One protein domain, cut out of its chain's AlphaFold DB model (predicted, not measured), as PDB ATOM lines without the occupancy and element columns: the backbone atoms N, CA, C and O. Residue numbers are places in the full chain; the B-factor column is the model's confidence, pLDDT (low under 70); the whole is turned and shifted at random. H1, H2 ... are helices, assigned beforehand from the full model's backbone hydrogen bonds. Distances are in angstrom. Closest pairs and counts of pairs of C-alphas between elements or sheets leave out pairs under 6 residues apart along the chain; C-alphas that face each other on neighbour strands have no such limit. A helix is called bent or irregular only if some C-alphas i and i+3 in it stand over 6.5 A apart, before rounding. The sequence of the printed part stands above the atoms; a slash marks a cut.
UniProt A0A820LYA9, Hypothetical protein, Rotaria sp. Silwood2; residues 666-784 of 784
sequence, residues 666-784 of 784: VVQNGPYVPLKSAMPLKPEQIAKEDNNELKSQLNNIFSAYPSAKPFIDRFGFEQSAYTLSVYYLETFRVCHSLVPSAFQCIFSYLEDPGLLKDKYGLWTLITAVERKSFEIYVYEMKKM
ATOM      1  N   VAL A 666     -19.694 -19.861  -4.044       74.94
ATOM      2  CA  VAL A 666     -20.507 -19.925  -2.812       74.94
ATOM      3  C   VAL A 666     -20.210 -21.199  -2.034       74.94
ATOM      4  O   VAL A 666     -20.175 -22.292  -2.597       74.94
ATOM      5  N   VAL A 667     -20.022 -21.082  -0.724       60.91
ATOM      6  CA  VAL A 667     -19.624 -22.197   0.129       60.91
ATOM      7  C   VAL A 667     -20.863 -23.011   0.513       60.91
ATOM      8  O   VAL A 667     -21.524 -22.743   1.511       60.91
ATOM      9  N   GLN A 668     -21.213 -24.030  -0.275       52.75
ATOM     10  CA  GLN A 668     -22.384 -24.857   0.033       52.75
ATOM     11  C   GLN A 668     -22.186 -25.651   1.348       52.75
ATOM     12  O   GLN A 668     -21.357 -26.552   1.432       52.75
ATOM     13  N   ASN A 669     -22.997 -25.319   2.361       47.81
ATOM     14  CA  ASN A 669     -23.290 -26.083   3.586       47.81
ATOM     15  C   ASN A 669     -22.134 -26.379   4.574       47.81
ATOM     16  O   ASN A 669     -21.916 -27.528   4.956       47.81
ATOM     17  N   GLY A 670     -21.475 -25.348   5.119       50.50
ATOM     18  CA  GLY A 670     -20.665 -25.509   6.340       50.50
ATOM     19  C   GLY A 670     -20.194 -24.194   6.982       50.50
ATOM     20  O   GLY A 670     -20.020 -23.204   6.275       50.50
ATOM     21  N   PRO A 671     -19.976 -24.141   8.315       43.69
ATOM     22  CA  PRO A 671     -19.398 -22.964   8.973       43.69
ATOM     23  C   PRO A 671     -17.964 -22.766   8.477       43.69
ATOM     24  O   PRO A 671     -17.256 -23.754   8.522       43.69
ATOM     25  N   TYR A 672     -17.565 -21.551   8.056       45.94
ATOM     26  CA  TYR A 672     -16.229 -20.941   7.771       45.94
ATOM     27  C   TYR A 672     -14.953 -21.807   7.513       45.94
ATOM     28  O   TYR A 672     -14.069 -21.416   6.755       45.94
ATOM     29  N   VAL A 673     -14.849 -23.003   8.089       40.44
ATOM     30  CA  VAL A 673     -13.943 -24.129   7.803       40.44
ATOM     31  C   VAL A 673     -13.742 -24.447   6.303       40.44
ATOM     32  O   VAL A 673     -12.616 -24.809   5.959       40.44
ATOM     33  N   PRO A 674     -14.716 -24.261   5.383       49.66
ATOM     34  CA  PRO A 674     -14.518 -24.589   3.974       49.66
ATOM     35  C   PRO A 674     -13.438 -23.769   3.264       49.66
ATOM     36  O   PRO A 674     -12.823 -24.298   2.346       49.66
ATOM     37  N   LEU A 675     -13.142 -22.530   3.690       53.66
ATOM     38  CA  LEU A 675     -12.088 -21.715   3.059       53.66
ATOM     39  C   LEU A 675     -10.692 -22.337   3.240       53.66
ATOM     40  O   LEU A 675      -9.867 -22.278   2.333       53.66
ATOM     41  N   LYS A 676     -10.440 -22.976   4.393       51.09
ATOM     42  CA  LYS A 676      -9.165 -23.658   4.678       51.09
ATOM     43  C   LYS A 676      -9.020 -24.973   3.911       51.09
ATOM     44  O   LYS A 676      -7.907 -25.337   3.554       51.09
ATOM     45  N   SER A 677     -10.123 -25.680   3.658       47.53
ATOM     46  CA  SER A 677     -10.133 -26.924   2.872       47.53
ATOM     47  C   SER A 677     -10.271 -26.710   1.360       47.53
ATOM     48  O   SER A 677     -10.005 -27.634   0.600       47.53
ATOM     49  N   ALA A 678     -10.712 -25.526   0.923       51.41
ATOM     50  CA  ALA A 678     -10.858 -25.137  -0.483       51.41
ATOM     51  C   ALA A 678      -9.624 -24.412  -1.043       51.41
ATOM     52  O   ALA A 678      -9.585 -24.080  -2.227       51.41
ATOM     53  N   MET A 679      -8.621 -24.133  -0.204       60.22
ATOM     54  CA  MET A 679      -7.341 -23.623  -0.673       60.22
ATOM     55  C   MET A 679      -6.532 -24.771  -1.286       60.22
ATOM     56  O   MET A 679      -6.332 -25.792  -0.626       60.22
ATOM     57  N   PRO A 680      -5.981 -24.590  -2.497       55.97
ATOM     58  CA  PRO A 680      -5.062 -25.570  -3.067       55.97
ATOM     59  C   PRO A 680      -3.810 -25.755  -2.192       55.97
ATOM     60  O   PRO A 680      -3.195 -26.814  -2.186       55.97
ATOM     61  N   LEU A 681      -3.420 -24.717  -1.448       59.03
ATOM     62  CA  LEU A 681      -2.142 -24.621  -0.748       59.03
ATOM     63  C   LEU A 681      -2.352 -24.561   0.762       59.03
ATOM     64  O   LEU A 681      -3.258 -23.873   1.233       59.03
ATOM     65  N   LYS A 682      -1.483 -25.225   1.533       59.50
ATOM     66  CA  LYS A 682      -1.541 -25.116   2.995       59.50
ATOM     67  C   LYS A 682      -1.131 -23.697   3.436       59.50
ATOM     68  O   LYS A 682      -0.203 -23.139   2.852       59.50
ATOM     69  N   PRO A 683      -1.748 -23.132   4.491       51.78
ATOM     70  CA  PRO A 683      -1.406 -21.805   5.027       51.78
ATOM     71  C   PRO A 683       0.088 -21.643   5.346       51.78
ATOM     72  O   PRO A 683       0.672 -20.589   5.122       51.78
ATOM     73  N   GLU A 684       0.714 -22.719   5.827       49.09
ATOM     74  CA  GLU A 684       2.131 -22.792   6.221       49.09
ATOM     75  C   GLU A 684       3.104 -22.639   5.042       49.09
ATOM     76  O   GLU A 684       4.255 -22.266   5.234       49.09
ATOM     77  N   GLN A 685       2.630 -22.903   3.823       51.88
ATOM     78  CA  GLN A 685       3.406 -22.849   2.585       51.88
ATOM     79  C   GLN A 685       3.376 -21.449   1.944       51.88
ATOM     80  O   GLN A 685       3.968 -21.216   0.902       51.88
ATOM     81  N   ILE A 686       2.603 -20.488   2.454       59.97
ATOM     82  CA  ILE A 686       2.409 -19.183   1.796       59.97
ATOM     83  C   ILE A 686       3.381 -18.141   2.364       59.97
ATOM     84  O   ILE A 686       3.435 -17.937   3.577       59.97
ATOM     85  N   ALA A 687       4.128 -17.447   1.494       61.53
ATOM     86  CA  ALA A 687       5.011 -16.372   1.925       61.53
ATOM     87  C   ALA A 687       4.188 -15.195   2.475       61.53
ATOM     88  O   ALA A 687       3.177 -14.788   1.899       61.53
ATOM     89  N   LYS A 688       4.631 -14.603   3.592       65.31
ATOM     90  CA  LYS A 688       3.988 -13.400   4.160       65.31
ATOM     91  C   LYS A 688       3.976 -12.226   3.170       65.31
ATOM     92  O   LYS A 688       3.092 -11.377   3.253       65.31
ATOM     93  N   GLU A 689       4.940 -12.197   2.253       65.44
ATOM     94  CA  GLU A 689       5.075 -11.205   1.183       65.44
ATOM     95  C   GLU A 689       3.907 -11.274   0.188       65.44
ATOM     96  O   GLU A 689       3.282 -10.243  -0.060       65.44
ATOM     97  N   ASP A 690       3.517 -12.476  -0.258       69.38
ATOM     98  CA  ASP A 690       2.384 -12.676  -1.175       69.38
ATOM     99  C   ASP A 690       1.074 -12.136  -0.575       69.38
ATOM    100  O   ASP A 690       0.289 -11.467  -1.242       69.38
ATOM    101  N   ASN A 691       0.836 -12.367   0.724       76.69
ATOM    102  CA  ASN A 691      -0.361 -11.852   1.398       76.69
ATOM    103  C   ASN A 691      -0.370 -10.315   1.475       76.69
ATOM    104  O   ASN A 691      -1.413  -9.686   1.301       76.69
ATOM    105  N   ASN A 692       0.785  -9.693   1.723       80.19
ATOM    106  CA  ASN A 692       0.886  -8.233   1.757       80.19
ATOM    107  C   ASN A 692       0.621  -7.618   0.376       80.19
ATOM    108  O   ASN A 692       0.002  -6.556   0.285       80.19
ATOM    109  N   GLU A 693       1.030  -8.296  -0.694       80.81
ATOM    110  CA  GLU A 693       0.737  -7.881  -2.062       80.81
ATOM    111  C   GLU A 693      -0.766  -7.946  -2.375       80.81
ATOM    112  O   GLU A 693      -1.334  -6.962  -2.857       80.81
ATOM    113  N   LEU A 694      -1.439  -9.049  -2.021       81.56
ATOM    114  CA  LEU A 694      -2.893  -9.179  -2.191       81.56
ATOM    115  C   LEU A 694      -3.660  -8.116  -1.389       81.56
ATOM    116  O   LEU A 694      -4.615  -7.519  -1.891       81.56
ATOM    117  N   LYS A 695      -3.225  -7.820  -0.159       85.62
ATOM    118  CA  LYS A 695      -3.797  -6.731   0.649       85.62
ATOM    119  C   LYS A 695      -3.595  -5.363   0.011       85.62
ATOM    120  O   LYS A 695      -4.504  -4.538   0.052       85.62
ATOM    121  N   SER A 696      -2.427  -5.116  -0.581       85.38
ATOM    122  CA  SER A 696      -2.153  -3.879  -1.318       85.38
ATOM    123  C   SER A 696      -3.108  -3.725  -2.507       85.38
ATOM    124  O   SER A 696      -3.735  -2.678  -2.659       85.38
ATOM    125  N   GLN A 697      -3.323  -4.794  -3.285       83.81
ATOM    126  CA  GLN A 697      -4.308  -4.795  -4.372       83.81
ATOM    127  C   GLN A 697      -5.730  -4.508  -3.874       83.81
ATOM    128  O   GLN A 697      -6.409  -3.649  -4.433       83.81
ATOM    129  N   LEU A 698      -6.173  -5.177  -2.805       85.38
ATOM    130  CA  LEU A 698      -7.484  -4.925  -2.201       85.38
ATOM    131  C   LEU A 698      -7.626  -3.472  -1.737       85.38
ATOM    132  O   LEU A 698      -8.642  -2.838  -2.013       85.38
ATOM    133  N   ASN A 699      -6.605  -2.923  -1.081       86.31
ATOM    134  CA  ASN A 699      -6.602  -1.531  -0.635       86.31
ATOM    135  C   ASN A 699      -6.653  -0.537  -1.809       86.31
ATOM    136  O   ASN A 699      -7.286   0.510  -1.679       86.31
ATOM    137  N   ASN A 700      -6.053  -0.863  -2.958       85.62
ATOM    138  CA  ASN A 700      -6.143  -0.042  -4.167       85.62
ATOM    139  C   ASN A 700      -7.554  -0.086  -4.777       85.62
ATOM    140  O   ASN A 700      -8.146   0.965  -5.037       85.62
ATOM    141  N   ILE A 701      -8.118  -1.289  -4.941       84.19
ATOM    142  CA  ILE A 701      -9.462  -1.508  -5.507       84.19
ATOM    143  C   ILE A 701     -10.538  -0.841  -4.638       84.19
ATOM    144  O   ILE A 701     -11.432  -0.165  -5.149       84.19
ATOM    145  N   PHE A 702     -10.432  -0.990  -3.315       83.50
ATOM    146  CA  PHE A 702     -11.384  -0.455  -2.338       83.50
ATOM    147  C   PHE A 702     -10.946   0.878  -1.724       83.50
ATOM    148  O   PHE A 702     -11.449   1.262  -0.669       83.50
ATOM    149  N   SER A 703     -10.060   1.626  -2.384       79.19
ATOM    150  CA  SER A 703      -9.594   2.943  -1.916       79.19
ATOM    151  C   SER A 703     -10.738   3.939  -1.665       79.19
ATOM    152  O   SER A 703     -10.662   4.752  -0.746       79.19
ATOM    153  N   ALA A 704     -11.837   3.821  -2.418       73.62
ATOM    154  CA  ALA A 704     -13.061   4.609  -2.251       73.62
ATOM    155  C   ALA A 704     -13.950   4.175  -1.060       73.62
ATOM    156  O   ALA A 704     -14.946   4.834  -0.771       73.62
ATOM    157  N   TYR A 705     -13.601   3.092  -0.355       78.31
ATOM    158  CA  TYR A 705     -14.373   2.510   0.747       78.31
ATOM    159  C   TYR A 705     -13.528   2.437   2.038       78.31
ATOM    160  O   TYR A 705     -13.041   1.367   2.406       78.31
ATOM    161  N   PRO A 706     -13.372   3.545   2.794       73.00
ATOM    162  CA  PRO A 706     -12.511   3.596   3.984       73.00
ATOM    163  C   PRO A 706     -12.886   2.584   5.079       73.00
ATOM    164  O   PRO A 706     -12.031   2.153   5.850       73.00
ATOM    165  N   SER A 707     -14.156   2.167   5.125       75.81
ATOM    166  CA  SER A 707     -14.670   1.148   6.047       75.81
ATOM    167  C   SER A 707     -14.129  -0.262   5.780       75.81
ATOM    168  O   SER A 707     -14.214  -1.107   6.664       75.81
ATOM    169  N   ALA A 708     -13.577  -0.528   4.589       76.88
ATOM    170  CA  ALA A 708     -13.019  -1.823   4.189       76.88
ATOM    171  C   ALA A 708     -11.591  -2.052   4.718       76.88
ATOM    172  O   ALA A 708     -11.236  -3.165   5.110       76.88
ATOM    173  N   LYS A 709     -10.786  -0.984   4.791       80.44
ATOM    174  CA  LYS A 709      -9.368  -1.008   5.184       80.44
ATOM    175  C   LYS A 709      -9.059  -1.743   6.505       80.44
ATOM    176  O   LYS A 709      -8.192  -2.614   6.492       80.44
ATOM    177  N   PRO A 710      -9.770  -1.502   7.630       81.50
ATOM    178  CA  PRO A 710      -9.468  -2.185   8.893       81.50
ATOM    179  C   PRO A 710      -9.730  -3.697   8.853       81.50
ATOM    180  O   PRO A 710      -9.167  -4.428   9.671       81.50
ATOM    181  N   PHE A 711     -10.576  -4.171   7.932       80.50
ATOM    182  CA  PHE A 711     -10.798  -5.598   7.711       80.50
ATOM    183  C   PHE A 711      -9.683  -6.186   6.843       80.50
ATOM    184  O   PHE A 711      -9.079  -7.176   7.247       80.50
ATOM    185  N   ILE A 712      -9.335  -5.526   5.732       81.69
ATOM    186  CA  ILE A 712      -8.254  -5.947   4.819       81.69
ATOM    187  C   ILE A 712      -6.927  -6.113   5.573       81.69
ATOM    188  O   ILE A 712      -6.239  -7.122   5.418       81.69
ATOM    189  N   ASP A 713      -6.589  -5.181   6.467       82.25
ATOM    190  CA  ASP A 713      -5.340  -5.252   7.232       82.25
ATOM    191  C   ASP A 713      -5.291  -6.481   8.164       82.25
ATOM    192  O   ASP A 713      -4.225  -7.075   8.360       82.25
ATOM    193  N   ARG A 714      -6.447  -6.937   8.671       81.38
ATOM    194  CA  ARG A 714      -6.583  -8.119   9.548       81.38
ATOM    195  C   ARG A 714      -6.678  -9.447   8.796       81.38
ATOM    196  O   ARG A 714      -6.611 -10.496   9.432       81.38
ATOM    197  N   PHE A 715      -6.841  -9.426   7.476       79.56
ATOM    198  CA  PHE A 715      -7.048 -10.644   6.700       79.56
ATOM    199  C   PHE A 715      -5.808 -11.544   6.665       79.56
ATOM    200  O   PHE A 715      -4.663 -11.088   6.595       79.56
ATOM    201  N   GLY A 716      -6.037 -12.851   6.704       77.94
ATOM    202  CA  GLY A 716      -5.061 -13.837   6.265       77.94
ATOM    203  C   GLY A 716      -4.990 -13.882   4.741       77.94
ATOM    204  O   GLY A 716      -5.685 -13.145   4.029       77.94
ATOM    205  N   PHE A 717      -4.132 -14.757   4.234       77.00
ATOM    206  CA  PHE A 717      -4.010 -14.956   2.796       77.00
ATOM    207  C   PHE A 717      -5.304 -15.514   2.201       77.00
ATOM    208  O   PHE A 717      -5.729 -15.078   1.138       77.00
ATOM    209  N   GLU A 718      -5.968 -16.424   2.911       74.50
ATOM    210  CA  GLU A 718      -7.164 -17.117   2.435       74.50
ATOM    211  C   GLU A 718      -8.318 -16.138   2.194       74.50
ATOM    212  O   GLU A 718      -8.974 -16.186   1.152       74.50
ATOM    213  N   GLN A 719      -8.538 -15.207   3.129       79.69
ATOM    214  CA  GLN A 719      -9.591 -14.197   2.999       79.69
ATOM    215  C   GLN A 719      -9.261 -13.178   1.905       79.69
ATOM    216  O   GLN A 719     -10.152 -12.773   1.153       79.69
ATOM    217  N   SER A 720      -7.987 -12.786   1.789       83.69
ATOM    218  CA  SER A 720      -7.536 -11.833   0.769       83.69
ATOM    219  C   SER A 720      -7.674 -12.422  -0.637       83.69
ATOM    220  O   SER A 720      -8.269 -11.799  -1.517       83.69
ATOM    221  N   ALA A 721      -7.206 -13.659  -0.829       81.44
ATOM    222  CA  ALA A 721      -7.308 -14.381  -2.089       81.44
ATOM    223  C   ALA A 721      -8.771 -14.635  -2.479       81.44
ATOM    224  O   ALA A 721      -9.139 -14.389  -3.623       81.44
ATOM    225  N   TYR A 722      -9.626 -15.049  -1.536       84.56
ATOM    226  CA  TYR A 722     -11.047 -15.292  -1.814       84.56
ATOM    227  C   TYR A 722     -11.783 -14.020  -2.227       84.56
ATOM    228  O   TYR A 722     -12.490 -14.019  -3.233       84.56
ATOM    229  N   THR A 723     -11.567 -12.918  -1.504       86.31
ATOM    230  CA  THR A 723     -12.200 -11.629  -1.821       86.31
ATOM    231  C   THR A 723     -11.800 -11.147  -3.215       86.31
ATOM    232  O   THR A 723     -12.659 -10.731  -3.990       86.31
ATOM    233  N   LEU A 724     -10.515 -11.260  -3.572       86.19
ATOM    234  CA  LEU A 724     -10.033 -10.928  -4.915       86.19
ATOM    235  C   LEU A 724     -10.592 -11.872  -5.984       86.19
ATOM    236  O   LEU A 724     -10.977 -11.406  -7.054       86.19
ATOM    237  N   SER A 725     -10.679 -13.178  -5.716       88.06
ATOM    238  CA  SER A 725     -11.248 -14.144  -6.662       88.06
ATOM    239  C   SER A 725     -12.716 -13.838  -6.965       88.06
ATOM    240  O   SER A 725     -13.092 -13.835  -8.136       88.06
ATOM    241  N   VAL A 726     -13.526 -13.520  -5.946       88.62
ATOM    242  CA  VAL A 726     -14.928 -13.098  -6.128       88.62
ATOM    243  C   VAL A 726     -14.999 -11.767  -6.880       88.62
ATOM    244  O   VAL A 726     -15.771 -11.646  -7.829       88.62
ATOM    245  N   TYR A 727     -14.156 -10.792  -6.517       90.31
ATOM    246  CA  TYR A 727     -14.094  -9.497  -7.194       90.31
ATOM    247  C   TYR A 727     -13.828  -9.630  -8.698       90.31
ATOM    248  O   TYR A 727     -14.616  -9.127  -9.501       90.31
ATOM    249  N   TYR A 728     -12.754 -10.322  -9.092       90.25
ATOM    250  CA  TYR A 728     -12.399 -10.475 -10.503       90.25
ATOM    251  C   TYR A 728     -13.429 -11.312 -11.263       90.25
ATOM    252  O   TYR A 728     -13.825 -10.924 -12.362       90.25
ATOM    253  N   LEU A 729     -13.901 -12.420 -10.683       90.19
ATOM    254  CA  LEU A 729     -14.905 -13.277 -11.313       90.19
ATOM    255  C   LEU A 729     -16.182 -12.496 -11.637       90.19
ATOM    256  O   LEU A 729     -16.616 -12.490 -12.789       90.19
ATOM    257  N   GLU A 730     -16.773 -11.820 -10.651       90.06
ATOM    258  CA  GLU A 730     -18.058 -11.146 -10.846       90.06
ATOM    259  C   GLU A 730     -17.918  -9.866 -11.677       90.06
ATOM    260  O   GLU A 730     -18.762  -9.598 -12.531       90.06
ATOM    261  N   THR A 731     -16.806  -9.135 -11.543       88.50
ATOM    262  CA  THR A 731     -16.510  -7.986 -12.414       88.50
ATOM    263  C   THR A 731     -16.379  -8.420 -13.873       88.50
ATOM    264  O   THR A 731     -16.994  -7.836 -14.764       88.50
ATOM    265  N   PHE A 732     -15.626  -9.488 -14.152       89.56
ATOM    266  CA  PHE A 732     -15.477  -9.989 -15.517       89.56
ATOM    267  C   PHE A 732     -16.764 -10.583 -16.077       89.56
ATOM    268  O   PHE A 732     -17.054 -10.349 -17.255       89.56
ATOM    269  N   ARG A 733     -17.540 -11.295 -15.251       88.44
ATOM    270  CA  ARG A 733     -18.854 -11.835 -15.620       88.44
ATOM    271  C   ARG A 733     -19.791 -10.709 -16.051       88.44
ATOM    272  O   ARG A 733     -20.391 -10.809 -17.115       88.44
ATOM    273  N   VAL A 734     -19.858  -9.626 -15.279       87.25
ATOM    274  CA  VAL A 734     -20.656  -8.433 -15.589       87.25
ATOM    275  C   VAL A 734     -20.187  -7.750 -16.876       87.25
ATOM    276  O   VAL A 734     -21.013  -7.452 -17.732       87.25
ATOM    277  N   CYS A 735     -18.879  -7.550 -17.055       84.31
ATOM    278  CA  CYS A 735     -18.357  -6.827 -18.218       84.31
ATOM    279  C   CYS A 735     -18.477  -7.584 -19.551       84.31
ATOM    280  O   CYS A 735     -18.481  -6.959 -20.606       84.31
ATOM    281  N   HIS A 736     -18.485  -8.923 -19.532       81.75
ATOM    282  CA  HIS A 736     -18.333  -9.732 -20.754       81.75
ATOM    283  C   HIS A 736     -19.497 -10.687 -21.015       81.75
ATOM    284  O   HIS A 736     -19.547 -11.306 -22.082       81.75
ATOM    285  N   SER A 737     -20.426 -10.842 -20.071       79.56
ATOM    286  CA  SER A 737     -21.625 -11.635 -20.307       79.56
ATOM    287  C   SER A 737     -22.584 -10.893 -21.233       79.56
ATOM    288  O   SER A 737     -22.852  -9.708 -21.070       79.56
ATOM    289  N   LEU A 738     -23.161 -11.626 -22.183       73.19
ATOM    290  CA  LEU A 738     -24.247 -11.133 -23.035       73.19
ATOM    291  C   LEU A 738     -25.618 -11.225 -22.347       73.19
ATOM    292  O   LEU A 738     -26.630 -10.853 -22.935       73.19
ATOM    293  N   VAL A 739     -25.673 -11.783 -21.134       76.56
ATOM    294  CA  VAL A 739     -26.914 -12.030 -20.400       76.56
ATOM    295  C   VAL A 739     -27.092 -10.950 -19.327       76.56
ATOM    296  O   VAL A 739     -26.289 -10.909 -18.394       76.56
ATOM    297  N   PRO A 740     -28.160 -10.126 -19.378       72.88
ATOM    298  CA  PRO A 740     -28.398  -9.068 -18.390       72.88
ATOM    299  C   PRO A 740     -28.546  -9.571 -16.949       72.88
ATOM    300  O   PRO A 740     -28.257  -8.834 -16.012       72.88
ATOM    301  N   SER A 741     -28.961 -10.831 -16.764       78.75
ATOM    302  CA  SER A 741     -29.068 -11.476 -15.451       78.75
ATOM    303  C   SER A 741     -27.721 -11.902 -14.856       78.75
ATOM    304  O   SER A 741     -27.698 -12.423 -13.749       78.75
ATOM    305  N   ALA A 742     -26.594 -11.671 -15.540       79.19
ATOM    306  CA  ALA A 742     -25.264 -12.014 -15.034       79.19
ATOM    307  C   ALA A 742     -24.937 -11.355 -13.687       79.19
ATOM    308  O   ALA A 742     -24.265 -11.972 -12.865       79.19
ATOM    309  N   PHE A 743     -25.452 -10.145 -13.436       85.19
ATOM    310  CA  PHE A 743     -25.287  -9.467 -12.150       85.19
ATOM    311  C   PHE A 743     -25.959 -10.228 -10.992       85.19
ATOM    312  O   PHE A 743     -25.469 -10.175  -9.871       85.19
ATOM    313  N   GLN A 744     -27.023 -11.005 -11.243       84.06
ATOM    314  CA  GLN A 744     -27.761 -11.718 -10.188       84.06
ATOM    315  C   GLN A 744     -26.904 -12.756  -9.447       84.06
ATOM    316  O   GLN A 744     -27.213 -13.095  -8.308       84.06
ATOM    317  N   CYS A 745     -25.805 -13.221 -10.052       82.62
ATOM    318  CA  CYS A 745     -24.860 -14.141  -9.423       82.62
ATOM    319  C   CYS A 745     -24.247 -13.585  -8.126       82.62
ATOM    320  O   CYS A 745     -23.924 -14.371  -7.236       82.62
ATOM    321  N   ILE A 746     -24.120 -12.256  -7.980       85.12
ATOM    322  CA  ILE A 746     -23.565 -11.654  -6.759       85.12
ATOM    323  C   ILE A 746     -24.469 -11.886  -5.535       85.12
ATOM    324  O   ILE A 746     -23.975 -12.050  -4.419       85.12
ATOM    325  N   PHE A 747     -25.789 -11.974  -5.738       85.56
ATOM    326  CA  PHE A 747     -26.750 -12.174  -4.651       85.56
ATOM    327  C   PHE A 747     -26.608 -13.550  -4.006       85.56
ATOM    328  O   PHE A 747     -26.750 -13.662  -2.792       85.56
ATOM    329  N   SER A 748     -26.196 -14.566  -4.769       83.69
ATOM    330  CA  SER A 748     -25.929 -15.902  -4.229       83.69
ATOM    331  C   SER A 748     -24.824 -15.905  -3.161       83.69
ATOM    332  O   SER A 748     -24.849 -16.753  -2.274       83.69
ATOM    333  N   TYR A 749     -23.878 -14.958  -3.203       83.44
ATOM    334  CA  TYR A 749     -22.872 -14.797  -2.143       83.44
ATOM    335  C   TYR A 749     -23.432 -14.071  -0.916       83.44
ATOM    336  O   TYR A 749     -23.071 -14.396   0.212       83.44
ATOM    337  N   LEU A 750     -24.312 -13.086  -1.112       82.38
ATOM    338  CA  LEU A 750     -24.926 -12.334  -0.011       82.38
ATOM    339  C   LEU A 750     -25.944 -13.174   0.773       82.38
ATOM    340  O   LEU A 750     -26.114 -12.959   1.973       82.38
ATOM    341  N   GLU A 751     -26.580 -14.133   0.101       82.81
ATOM    342  CA  GLU A 751     -27.520 -15.101   0.672       82.81
ATOM    343  C   GLU A 751     -26.824 -16.312   1.326       82.81
ATOM    344  O   GLU A 751     -27.495 -17.148   1.936       82.81
ATOM    345  N   ASP A 752     -25.490 -16.416   1.248       78.50
ATOM    346  CA  ASP A 752     -24.740 -17.537   1.819       78.50
ATOM    347  C   ASP A 752     -24.770 -17.495   3.366       78.50
ATOM    348  O   ASP A 752     -24.189 -16.592   3.990       78.50
ATOM    349  N   PRO A 753     -25.384 -18.494   4.038       69.94
ATOM    350  CA  PRO A 753     -25.447 -18.540   5.496       69.94
ATOM    351  C   PRO A 753     -24.066 -18.682   6.152       69.94
ATOM    352  O   PRO A 753     -23.920 -18.342   7.331       69.94
ATOM    353  N   GLY A 754     -23.063 -19.190   5.427       69.62
ATOM    354  CA  GLY A 754     -21.680 -19.289   5.884       69.62
ATOM    355  C   GLY A 754     -20.989 -17.929   5.973       69.62
ATOM    356  O   GLY A 754     -20.265 -17.681   6.939       69.62
ATOM    357  N   LEU A 755     -21.263 -17.032   5.021       74.44
ATOM    358  CA  LEU A 755     -20.732 -15.666   4.997       74.44
ATOM    359  C   LEU A 755     -21.457 -14.753   5.990       74.44
ATOM    360  O   LEU A 755     -20.814 -13.959   6.670       74.44
ATOM    361  N   LEU A 756     -22.775 -14.906   6.145       72.38
ATOM    362  CA  LEU A 756     -23.571 -14.124   7.103       72.38
ATOM    363  C   LEU A 756     -23.173 -14.367   8.569       72.38
ATOM    364  O   LEU A 756     -23.318 -13.484   9.411       72.38
ATOM    365  N   LYS A 757     -22.679 -15.569   8.886       68.44
ATOM    366  CA  LYS A 757     -22.232 -15.953  10.238       68.44
ATOM    367  C   LYS A 757     -20.736 -15.719  10.466       68.44
ATOM    368  O   LYS A 757     -20.212 -16.111  11.512       68.44
ATOM    369  N   ASP A 758     -20.049 -15.121   9.495       70.38
ATOM    370  CA  ASP A 758     -18.616 -14.890   9.559       70.38
ATOM    371  C   ASP A 758     -18.237 -13.828  10.609       70.38
ATOM    372  O   ASP A 758     -18.863 -12.777  10.731       70.38
ATOM    373  N   LYS A 759     -17.161 -14.091  11.356       66.69
ATOM    374  CA  LYS A 759     -16.594 -13.175  12.361       66.69
ATOM    375  C   LYS A 759     -15.438 -12.332  11.821       66.69
ATOM    376  O   LYS A 759     -14.995 -11.416  12.511       66.69
ATOM    377  N   TYR A 760     -14.928 -12.641  10.629       69.38
ATOM    378  CA  TYR A 760     -13.758 -11.982  10.050       69.38
ATOM    379  C   TYR A 760     -14.114 -10.748   9.205       69.38
ATOM    380  O   TYR A 760     -13.221  -9.978   8.865       69.38
ATOM    381  N   GLY A 761     -15.401 -10.496   8.946       76.31
ATOM    382  CA  GLY A 761     -15.874  -9.316   8.211       76.31
ATOM    383  C   GLY A 761     -15.886  -9.505   6.693       76.31
ATOM    384  O   GLY A 761     -15.942  -8.524   5.951       76.31
ATOM    385  N   LEU A 762     -15.851 -10.755   6.221       79.00
ATOM    386  CA  LEU A 762     -15.832 -11.094   4.799       79.00
ATOM    387  C   LEU A 762     -17.114 -10.653   4.081       79.00
ATOM    388  O   LEU A 762     -17.050 -10.126   2.973       79.00
ATOM    389  N   TRP A 763     -18.267 -10.771   4.746       82.88
ATOM    390  CA  TRP A 763     -19.553 -10.299   4.221       82.88
ATOM    391  C   TRP A 763     -19.549  -8.791   3.916       82.88
ATOM    392  O   TRP A 763     -20.044  -8.359   2.873       82.88
ATOM    393  N   THR A 764     -18.913  -7.986   4.774       81.44
ATOM    394  CA  THR A 764     -18.782  -6.533   4.578       81.44
ATOM    395  C   THR A 764     -17.980  -6.206   3.319       81.44
ATOM    396  O   THR A 764     -18.344  -5.295   2.575       81.44
ATOM    397  N   LEU A 765     -16.907  -6.957   3.044       83.06
ATOM    398  CA  LEU A 765     -16.125  -6.766   1.821       83.06
ATOM    399  C   LEU A 765     -16.826  -7.307   0.580       83.06
ATOM    400  O   LEU A 765     -16.752  -6.663  -0.457       83.06
ATOM    401  N   ILE A 766     -17.552  -8.422   0.665       85.62
ATOM    402  CA  ILE A 766     -18.360  -8.914  -0.463       85.62
ATOM    403  C   ILE A 766     -19.472  -7.918  -0.807       85.62
ATOM    404  O   ILE A 766     -19.753  -7.695  -1.978       85.62
ATOM    405  N   THR A 767     -20.033  -7.229   0.187       85.06
ATOM    406  CA  THR A 767     -20.955  -6.108  -0.053       85.06
ATOM    407  C   THR A 767     -20.252  -4.939  -0.760       85.06
ATOM    408  O   THR A 767     -20.826  -4.297  -1.634       85.06
ATOM    409  N   ALA A 768     -18.984  -4.659  -0.439       85.06
ATOM    410  CA  ALA A 768     -18.202  -3.666  -1.179       85.06
ATOM    411  C   ALA A 768     -17.893  -4.122  -2.621       85.06
ATOM    412  O   ALA A 768     -17.930  -3.301  -3.539       85.06
ATOM    413  N   VAL A 769     -17.635  -5.420  -2.832       86.62
ATOM    414  CA  VAL A 769     -17.496  -6.031  -4.165       86.62
ATOM    415  C   VAL A 769     -18.788  -5.865  -4.962       86.62
ATOM    416  O   VAL A 769     -18.717  -5.468  -6.119       86.62
ATOM    417  N   GLU A 770     -19.947  -6.120  -4.353       89.06
ATOM    418  CA  GLU A 770     -21.265  -5.964  -4.981       89.06
ATOM    419  C   GLU A 770     -21.512  -4.533  -5.458       89.06
ATOM    420  O   GLU A 770     -21.867  -4.326  -6.615       89.06
ATOM    421  N   ARG A 771     -21.222  -3.530  -4.624       86.25
ATOM    422  CA  ARG A 771     -21.341  -2.124  -5.041       86.25
ATOM    423  C   ARG A 771     -20.437  -1.799  -6.219       86.25
ATOM    424  O   ARG A 771     -20.862  -1.137  -7.164       86.25
ATOM    425  N   LYS A 772     -19.193  -2.286  -6.187       85.88
ATOM    426  CA  LYS A 772     -18.231  -2.042  -7.263       85.88
ATOM    427  C   LYS A 772     -18.633  -2.744  -8.559       85.88
ATOM    428  O   LYS A 772     -18.567  -2.136  -9.624       85.88
ATOM    429  N   SER A 773     -19.087  -3.994  -8.485       86.00
ATOM    430  CA  SER A 773     -19.574  -4.728  -9.652       86.00
ATOM    431  C   SER A 773     -20.870  -4.121 -10.199       86.00
ATOM    432  O   SER A 773     -21.050  -4.098 -11.414       86.00
ATOM    433  N   PHE A 774     -21.724  -3.545  -9.345       87.44
ATOM    434  CA  PHE A 774     -22.924  -2.815  -9.756       87.44
ATOM    435  C   PHE A 774     -22.600  -1.506 -10.486       87.44
ATOM    436  O   PHE A 774     -23.184  -1.236 -11.533       87.44
ATOM    437  N   GLU A 775     -21.644  -0.709  -9.990       86.81
ATOM    438  CA  GLU A 775     -21.154   0.493 -10.689       86.81
ATOM    439  C   GLU A 775     -20.709   0.153 -12.121       86.81
ATOM    440  O   GLU A 775     -21.073   0.837 -13.082       86.81
ATOM    441  N   ILE A 776     -19.958  -0.941 -12.259       85.38
ATOM    442  CA  ILE A 776     -19.451  -1.440 -13.538       85.38
ATOM    443  C   ILE A 776     -20.592  -1.975 -14.415       85.38
ATOM    444  O   ILE A 776     -20.643  -1.670 -15.606       85.38
ATOM    445  N   TYR A 777     -21.549  -2.702 -13.835       86.06
ATOM    446  CA  TYR A 777     -22.741  -3.184 -14.536       86.06
ATOM    447  C   TYR A 777     -23.557  -2.032 -15.120       86.06
ATOM    448  O   TYR A 777     -23.912  -2.059 -16.295       86.06
ATOM    449  N   VAL A 778     -23.815  -0.987 -14.329       85.75
ATOM    450  CA  VAL A 778     -24.552   0.201 -14.783       85.75
ATOM    451  C   VAL A 778     -23.802   0.909 -15.909       85.75
ATOM    452  O   VAL A 778     -24.432   1.390 -16.851       85.75
ATOM    453  N   TYR A 779     -22.473   0.981 -15.834       86.31
ATOM    454  CA  TYR A 779     -21.655   1.563 -16.892       86.31
ATOM    455  C   TYR A 779     -21.750   0.770 -18.206       86.31
ATOM    456  O   TYR A 779     -22.007   1.364 -19.252       86.31
ATOM    457  N   GLU A 780     -21.621  -0.558 -18.166       81.25
ATOM    458  CA  GLU A 780     -21.715  -1.395 -19.371       81.25
ATOM    459  C   GLU A 780     -23.149  -1.462 -19.929       81.25
ATOM    460  O   GLU A 780     -23.336  -1.397 -21.143       81.25
ATOM    461  N   MET A 781     -24.178  -1.467 -19.075       76.56
ATOM    462  CA  MET A 781     -25.584  -1.386 -19.505       76.56
ATOM    463  C   MET A 781     -25.934  -0.058 -20.185       76.56
ATOM    464  O   MET A 781     -26.847  -0.022 -20.997       76.56
ATOM    465  N   LYS A 782     -25.233   1.039 -19.864       77.88
ATOM    466  CA  LYS A 782     -25.390   2.330 -20.562       77.88
ATOM    467  C   LYS A 782     -24.713   2.362 -21.935       77.88
ATOM    468  O   LYS A 782     -24.963   3.284 -22.707       77.88
ATOM    469  N   LYS A 783     -23.796   1.428 -22.193       71.69
ATOM    470  CA  LYS A 783     -23.004   1.335 -23.425       71.69
ATOM    471  C   LYS A 783     -23.632   0.383 -24.449       71.69
ATOM    472  O   LYS A 783     -23.394   0.563 -25.643       71.69
ATOM    473  N   MET A 784     -24.370  -0.624 -23.975       60.47
ATOM    474  CA  MET A 784     -25.280  -1.450 -24.780       60.47
ATOM    475  C   MET A 784     -26.482  -0.635 -25.249       60.47
ATOM    476  O   MET A 784     -26.914  -0.882 -26.399       60.47
TER     477      MET A 784
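This is residues 666 to 784 of the 784 residues of the protein "Hypothetical protein" of Rotaria sp. Silwood2 (UniProt A0A820LYA9). Look first for three helices side by side, H4, H5 and H7, an up-and-down bundle whose centres make a triangle. The helical hairpin of H2 and H3 packs on the first part of H4 through H2, and the two short helices H1 and H6 have the centres farthest from the mean of the C-alphas. The printed part has 119 residues with seven named helices, H1 to H7 in chain order, and no named strand; its class is all helix. It is compact, with a radius of gyration of the C-alphas of 14.7 A and spans of 46 by 32 by 25 A.

Begin at Val 666 and go on to H1, residues 674 to 677, 5.1 A long. Find C-alpha 688 at (3.988, -13.400, 4.160); from there H2 runs to residue 701, 20.4 A. H3, residues 709 to 714, spans 8.8 A. At C-alpha 717, (-4.010, -14.956, 2.796), H4 begins, and it runs 28.1 A to residue 736. H5, residues 740 to 750, covers 19.0 A; it is only just irregular, with C-alphas 740 and 743 7.0 A apart. H6 is residues 753 to 756, 5.1 A. H7, residues 762 to 781, runs 27.9 A to C-alpha 781 at (-25.584, -1.386, -19.505).

Start at the hub, H4, which touches four helices. H4 and H7 touch, closest at the C-alphas of Thr 731 and Ser 773, 5.3 A, and run the same way at a shallow tilt of 17 degrees. H4 touches H5 with residues 730 to 734 alone, closest at the C-alphas of Val 734 and Phe 743, 5.9 A; this hairpin runs opposite ways at a shallow 18 degrees. H5 and H7 touch, closest at the C-alphas of Ile 746 and Glu 770, 6.4 A, opposite ways at a shallow 8 degrees. H4 touches H2 with residues 717 to 724 alone, at a steep 39 degrees; C-alphas 691 and 717 are closest, 5.0 A. H2 and H3 touch, closest at C-alphas 695 and 712, 6.2 A. H1 and H4 only just touch, with 3 pairs of C-alphas within 8 A, closest at C-alphas 675 and 718, 6.8 A. H6 and H7 touch only at the corner, closest at C-alphas 755 and 763, 5.5 A. In H2, H4 and H7 every O i to N i+4 pair is within hydrogen-bond range; H3 has 1 of 2, and H5 has 1 of 7 beside 7 of 8 O i to N i+3 pairs.

The two C-alphas farthest apart, those of Glu 684 and Met 784, are 46.6 A apart. The printed part has no cut, and no link is long. The mean pLDDT of the printed part is 75.8; look for values under 70 at residues 667 to 690, 753 to 754, 757, 759 to 760 and 784.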